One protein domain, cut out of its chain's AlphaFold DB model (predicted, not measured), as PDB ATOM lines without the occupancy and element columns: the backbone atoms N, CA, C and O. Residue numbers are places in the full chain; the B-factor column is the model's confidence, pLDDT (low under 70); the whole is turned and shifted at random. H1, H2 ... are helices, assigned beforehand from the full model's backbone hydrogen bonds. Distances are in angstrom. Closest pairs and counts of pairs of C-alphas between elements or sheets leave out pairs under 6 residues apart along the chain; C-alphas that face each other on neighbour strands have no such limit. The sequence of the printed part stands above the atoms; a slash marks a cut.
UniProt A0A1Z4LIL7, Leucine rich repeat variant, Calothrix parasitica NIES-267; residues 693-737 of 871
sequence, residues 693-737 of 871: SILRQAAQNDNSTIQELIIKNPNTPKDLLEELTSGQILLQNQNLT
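AT A GLANCE: This is residues 693 to 737 of the 871 residues of the protein "Leucine rich repeat variant" of Calothrix parasitica NIES-267 (UniProt A0A1Z4LIL7). Three short helices have their centres at the corners of a triangle, H1 and H2 forming a helical hairpin and H3 folded back near both, and a tail with no named element, residues 724 to 737, winds past H2 and H3 on the side away from H1. The packing is light: H1 and H2 touch, while H3 is near them without clearly touching. The printed part has 45 residues with three named helices, in the order H1, H2, H3, and no named strand; its class is all helix, though only 22 residues are in named elements. It is compact, with a radius of gyration of the C-alphas of 9.3 A, and spans 25 by 20 by 15 A.

IN THESE COORDINATES: H1, residues 693 to 699, begins with C-alpha 693 at (-7.896, -41.554, -50.184) and is 10.1 A long from first to last C-alpha. H2, residues 704 to 712, is the longest helix, at 12.5 A. H3, residues 718 to 723, is 8.9 A long and ends with C-alpha 723 at (-11.486, -29.521, -41.456).

HOW THE PARTS SIT: H1 and H2 touch, their closest C-alphas, those of Ala 699 and Gln 707, being 6.3 A apart. This hairpin has a steep tilt of 45 degrees, opposite ways. H3 is close to H1 but not clearly touching, with closest C-alphas, Arg 696 and Leu 720, 7.4 A apart; they run the same way at a shallow tilt of 28 degrees. H3 is also close to H2 but not clearly touching, with the closest C-alphas, Ile 711 and Leu 721, 6.6 A apart, and a shallow tilt of 22 degrees, opposite ways. In H1, H2 and H3 every O i to N i+4 pair is within hydrogen-bond range.

THE WHOLE: The two farthest C-alphas, those of Asn 701 and Thr 737, are 26.2 A apart. The printed part has no cut, and the links from H1 to H2 and from H2 to H3 are tight. Mean pLDDT of the printed part is 76.7, and residues 725 to 736 are under 70.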
ATOM      1  N   SER A 693      -8.038 -40.603 -51.294       90.81
ATOM      2  CA  SER A 693      -7.896 -41.554 -50.184       90.81
ATOM      3  C   SER A 693      -6.577 -41.384 -49.424       90.81
ATOM      4  O   SER A 693      -6.572 -41.459 -48.198       90.81
ATOM      5  N   ILE A 694      -5.480 -41.110 -50.140       89.75
ATOM      6  CA  ILE A 694      -4.155 -40.875 -49.552       89.75
ATOM      7  C   ILE A 694      -4.129 -39.513 -48.851       89.75
ATOM      8  O   ILE A 694      -3.627 -39.421 -47.735       89.75
ATOM      9  N   LEU A 695      -4.727 -38.475 -49.453       89.25
ATOM     10  CA  LEU A 695      -4.824 -37.142 -48.843       89.25
ATOM     11  C   LEU A 695      -5.561 -37.183 -47.495       89.25
ATOM     12  O   LEU A 695      -5.069 -36.638 -46.509       89.25
ATOM     13  N   ARG A 696      -6.694 -37.897 -47.417       88.44
ATOM     14  CA  ARG A 696      -7.450 -38.067 -46.161       88.44
ATOM     15  C   ARG A 696      -6.675 -38.852 -45.110       88.44
ATOM     16  O   ARG A 696      -6.685 -38.481 -43.942       88.44
ATOM     17  N   GLN A 697      -5.991 -39.920 -45.513       87.19
ATOM     18  CA  GLN A 697      -5.148 -40.686 -44.597       87.19
ATOM     19  C   GLN A 697      -3.984 -39.837 -44.065       87.19
ATOM     20  O   GLN A 697      -3.654 -39.908 -42.885       87.19
ATOM     21  N   ALA A 698      -3.378 -39.006 -44.915       86.06
ATOM     22  CA  ALA A 698      -2.295 -38.116 -44.519       86.06
ATOM     23  C   ALA A 698      -2.768 -37.010 -43.560       86.06
ATOM     24  O   ALA A 698      -2.031 -36.686 -42.628       86.06
ATOM     25  N   ALA A 699      -3.991 -36.494 -43.743       83.94
ATOM     26  CA  ALA A 699      -4.597 -35.457 -42.903       83.94
ATOM     27  C   ALA A 699      -4.831 -35.889 -41.445       83.94
ATOM     28  O   ALA A 699      -4.869 -35.042 -40.560       83.94
ATOM     29  N   GLN A 700      -4.924 -37.197 -41.174       82.06
ATOM     30  CA  GLN A 700      -5.031 -37.731 -39.809       82.06
ATOM     31  C   GLN A 700      -3.746 -37.556 -38.981       82.06
ATOM     32  O   GLN A 700      -3.743 -37.850 -37.789       82.06
ATOM     33  N   ASN A 701      -2.641 -37.117 -39.595       77.81
ATOM     34  CA  ASN A 701      -1.392 -36.855 -38.892       77.81
ATOM     35  C   ASN A 701      -1.312 -35.394 -38.425       77.81
ATOM     36  O   ASN A 701      -1.455 -34.475 -39.228       77.81
ATOM     37  N   ASP A 702      -0.912 -35.176 -37.170       71.12
ATOM     38  CA  ASP A 702      -0.733 -33.842 -36.558       71.12
ATOM     39  C   ASP A 702       0.511 -33.069 -37.058       71.12
ATOM     40  O   ASP A 702       1.005 -32.143 -36.411       71.12
ATOM     41  N   ASN A 703       1.094 -33.458 -38.192       82.06
ATOM     42  CA  ASN A 703       2.309 -32.832 -38.701       82.06
ATOM     43  C   ASN A 703       1.970 -31.602 -39.553       82.06
ATOM     44  O   ASN A 703       1.424 -31.740 -40.649       82.06
ATOM     45  N   SER A 704       2.391 -30.418 -39.096       81.12
ATOM     46  CA  SER A 704       2.169 -29.147 -39.795       81.12
ATOM     47  C   SER A 704       2.636 -29.186 -41.252       81.12
ATOM     48  O   SER A 704       1.898 -28.792 -42.143       81.12
ATOM     49  N   THR A 705       3.814 -29.754 -41.527       83.69
ATOM     50  CA  THR A 705       4.356 -29.827 -42.898       83.69
ATOM     51  C   THR A 705       3.507 -30.681 -43.842       83.69
ATOM     52  O   THR A 705       3.423 -30.382 -45.029       83.69
ATOM     53  N   ILE A 706       2.849 -31.728 -43.332       85.44
ATOM     54  CA  ILE A 706       1.945 -32.577 -44.120       85.44
ATOM     55  C   ILE A 706       0.646 -31.824 -44.410       85.44
ATOM     56  O   ILE A 706       0.189 -31.827 -45.551       85.44
ATOM     57  N   GLN A 707       0.096 -31.131 -43.411       83.25
ATOM     58  CA  GLN A 707      -1.089 -30.290 -43.591       83.25
ATOM     59  C   GLN A 707      -0.839 -29.198 -44.638       83.25
ATOM     60  O   GLN A 707      -1.661 -29.014 -45.530       83.25
ATOM     61  N   GLU A 708       0.331 -28.551 -44.621       81.50
ATOM     62  CA  GLU A 708       0.707 -27.557 -45.636       81.50
ATOM     63  C   GLU A 708       0.728 -28.122 -47.062       81.50
ATOM     64  O   GLU A 708       0.263 -27.462 -47.993       81.50
ATOM     65  N   LEU A 709       1.274 -29.327 -47.248       85.38
ATOM     66  CA  LEU A 709       1.322 -29.975 -48.561       85.38
ATOM     67  C   LEU A 709      -0.073 -30.376 -49.043       85.38
ATOM     68  O   LEU A 709      -0.385 -30.172 -50.215       85.38
ATOM     69  N   ILE A 710      -0.933 -30.870 -48.147       85.38
ATOM     70  CA  ILE A 710      -2.335 -31.176 -48.461       85.38
ATOM     71  C   ILE A 710      -3.069 -29.896 -48.874       85.38
ATOM     72  O   ILE A 710      -3.739 -29.882 -49.902       85.38
ATOM     73  N   ILE A 711      -2.893 -28.796 -48.138       81.12
ATOM     74  CA  ILE A 711      -3.542 -27.518 -48.459       81.12
ATOM     75  C   ILE A 711      -3.065 -26.964 -49.804       81.12
ATOM     76  O   ILE A 711      -3.837 -26.301 -50.482       81.12
ATOM     77  N   LYS A 712      -1.826 -27.218 -50.233       82.19
ATOM     78  CA  LYS A 712      -1.326 -26.757 -51.543       82.19
ATOM     79  C   LYS A 712      -1.707 -27.671 -52.706       82.19
ATOM     80  O   LYS A 712      -1.572 -27.258 -53.857       82.19
ATOM     81  N   ASN A 713      -2.134 -28.903 -52.436       86.31
ATOM     82  CA  ASN A 713      -2.404 -29.872 -53.487       86.31
ATOM     83  C   ASN A 713      -3.713 -29.521 -54.235       86.31
ATOM     84  O   ASN A 713      -4.757 -29.351 -53.598       86.31
ATOM     85  N   PRO A 714      -3.688 -29.426 -55.581       83.75
ATOM     86  CA  PRO A 714      -4.860 -29.045 -56.371       83.75
ATOM     87  C   PRO A 714      -5.996 -30.080 -56.335       83.75
ATOM     88  O   PRO A 714      -7.142 -29.719 -56.592       83.75
ATOM     89  N   ASN A 715      -5.715 -31.342 -55.993       86.75
ATOM     90  CA  ASN A 715      -6.721 -32.406 -55.893       86.75
ATOM     91  C   ASN A 715      -7.318 -32.554 -54.478       86.75
ATOM     92  O   ASN A 715      -8.040 -33.517 -54.201       86.75
ATOM     93  N   THR A 716      -7.017 -31.628 -53.560       86.12
ATOM     94  CA  THR A 716      -7.579 -31.634 -52.204       86.12
ATOM     95  C   THR A 716      -9.037 -31.168 -52.221       86.12
ATOM     96  O   THR A 716      -9.322 -30.074 -52.723       86.12
ATOM     97  N   PRO A 717      -9.975 -31.969 -51.680       84.56
ATOM     98  CA  PRO A 717     -11.394 -31.640 -51.711       84.56
ATOM     99  C   PRO A 717     -11.751 -30.562 -50.671       84.56
ATOM    100  O   PRO A 717     -11.085 -30.428 -49.645       84.56
ATOM    101  N   LYS A 718     -12.815 -29.792 -50.945       77.56
ATOM    102  CA  LYS A 718     -13.217 -28.623 -50.139       77.56
ATOM    103  C   LYS A 718     -13.545 -28.972 -48.683       77.56
ATOM    104  O   LYS A 718     -13.109 -28.260 -47.790       77.56
ATOM    105  N   ASP A 719     -14.247 -30.077 -48.450       82.12
ATOM    106  CA  ASP A 719     -14.602 -30.553 -47.105       82.12
ATOM    107  C   ASP A 719     -13.359 -30.829 -46.244       82.12
ATOM    108  O   ASP A 719     -13.312 -30.460 -45.078       82.12
ATOM    109  N   LEU A 720     -12.307 -31.400 -46.841       81.44
ATOM    110  CA  LEU A 720     -11.044 -31.633 -46.141       81.44
ATOM    111  C   LEU A 720     -10.289 -30.326 -45.848       81.44
ATOM    112  O   LEU A 720      -9.587 -30.247 -44.847       81.44
ATOM    113  N   LEU A 721     -10.417 -29.299 -46.697       76.69
ATOM    114  CA  LEU A 721      -9.837 -27.979 -46.421       76.69
ATOM    115  C   LEU A 721     -10.546 -27.287 -45.252       76.69
ATOM    116  O   LEU A 721      -9.877 -26.651 -44.449       76.69
ATOM    117  N   GLU A 722     -11.868 -27.432 -45.136       71.56
ATOM    118  CA  GLU A 722     -12.655 -26.874 -44.023       71.56
ATOM    119  C   GLU A 722     -12.304 -27.527 -42.672       71.56
ATOM    120  O   GLU A 722     -12.306 -26.854 -41.644       71.56
ATOM    121  N   GLU A 723     -11.942 -28.813 -42.664       74.06
ATOM    122  CA  GLU A 723     -11.486 -29.521 -41.456       74.06
ATOM    123  C   GLU A 723     -10.068 -29.113 -41.004       74.06
ATOM    124  O   GLU A 723      -9.715 -29.275 -39.831       74.06
ATOM    125  N   LEU A 724      -9.232 -28.592 -41.909       71.56
ATOM    126  CA  LEU A 724      -7.832 -28.269 -41.629       71.56
ATOM    127  C   LEU A 724      -7.678 -26.838 -41.091       71.56
ATOM    128  O   LEU A 724      -7.719 -25.851 -41.822       71.56
ATOM    129  N   THR A 725      -7.392 -26.710 -39.795       60.66
ATOM    130  CA  THR A 725      -7.142 -25.418 -39.136       60.66
ATOM    131  C   THR A 725      -5.760 -24.864 -39.511       60.66
ATOM    132  O   THR A 725      -4.764 -25.139 -38.841       60.66
ATOM    133  N   SER A 726      -5.642 -24.108 -40.605       58.12
ATOM    134  CA  SER A 726      -4.372 -23.477 -41.019       58.12
ATOM    135  C   SER A 726      -4.598 -22.130 -41.702       58.12
ATOM    136  O   SER A 726      -4.575 -22.002 -42.927       58.12
ATOM    137  N   GLY A 727      -4.790 -21.102 -40.880       61.28
ATOM    138  CA  GLY A 727      -5.425 -19.855 -41.286       61.28
ATOM    139  C   GLY A 727      -4.795 -19.054 -42.435       61.28
ATOM    140  O   GLY A 727      -5.519 -18.412 -43.191       61.28
ATOM    141  N   GLN A 728      -3.474 -19.096 -42.627       55.81
ATOM    142  CA  GLN A 728      -2.816 -18.256 -43.641       55.81
ATOM    143  C   GLN A 728      -2.528 -18.984 -44.963       55.81
ATOM    144  O   GLN A 728      -2.456 -18.351 -46.014       55.81
ATOM    145  N   ILE A 729      -2.376 -20.310 -44.919       58.72
ATOM    146  CA  ILE A 729      -2.026 -21.138 -46.085       58.72
ATOM    147  C   ILE A 729      -3.296 -21.576 -46.823       58.72
ATOM    148  O   ILE A 729      -3.274 -21.670 -48.049       58.72
ATOM    149  N   LEU A 730      -4.420 -21.728 -46.104       63.66
ATOM    150  CA  LEU A 730      -5.736 -21.981 -46.699       63.66
ATOM    151  C   LEU A 730      -6.084 -20.931 -47.763       63.66
ATOM    152  O   LEU A 730      -6.519 -21.277 -48.854       63.66
ATOM    153  N   LEU A 731      -5.801 -19.653 -47.474       58.88
ATOM    154  CA  LEU A 731      -6.124 -18.496 -48.324       58.88
ATOM    155  C   LEU A 731      -5.412 -18.507 -49.689       58.88
ATOM    156  O   LEU A 731      -5.763 -17.720 -50.563       58.88
ATOM    157  N   GLN A 732      -4.397 -19.360 -49.870       57.94
ATOM    158  CA  GLN A 732      -3.632 -19.488 -51.116       57.94
ATOM    159  C   GLN A 732      -4.104 -20.660 -51.991       57.94
ATOM    160  O   GLN A 732      -3.593 -20.828 -53.101       57.94
ATOM    161  N   ASN A 733      -5.044 -21.483 -51.514       64.31
ATOM    162  CA  ASN A 733      -5.548 -22.615 -52.286       64.31
ATOM    163  C   ASN A 733      -6.507 -22.131 -53.391       64.31
ATOM    164  O   ASN A 733      -7.489 -21.441 -53.129       64.31
ATOM    165  N   GLN A 734      -6.230 -22.543 -54.631       64.31
ATOM    166  CA  GLN A 734      -6.995 -22.180 -55.830       64.31
ATOM    167  C   GLN A 734      -8.438 -22.723 -55.844       64.31
ATOM    168  O   GLN A 734      -9.256 -22.234 -56.620       64.31
ATOM    169  N   ASN A 735      -8.760 -23.710 -55.000       67.38
ATOM    170  CA  ASN A 735     -10.081 -24.344 -54.919       67.38
ATOM    171  C   ASN A 735     -11.065 -23.616 -53.983       67.38
ATOM    172  O   ASN A 735     -12.244 -23.974 -53.956       67.38
ATOM    173  N   LEU A 736     -10.618 -22.620 -53.208       68.38
ATOM    174  CA  LEU A 736     -11.501 -21.822 -52.355       68.38
ATOM    175  C   LEU A 736     -12.067 -20.629 -53.124       68.38
ATOM    176  O   LEU A 736     -11.355 -19.940 -53.854       68.38
ATOM    177  N   THR A 737     -13.357 -20.348 -52.936       72.75
ATOM    178  CA  THR A 737     -13.948 -19.130 -53.498       72.75
ATOM    179  C   THR A 737     -13.467 -17.896 -52.715       72.75
ATOM    180  O   THR A 737     -13.155 -18.013 -51.528       72.75
TER     181      THR A 737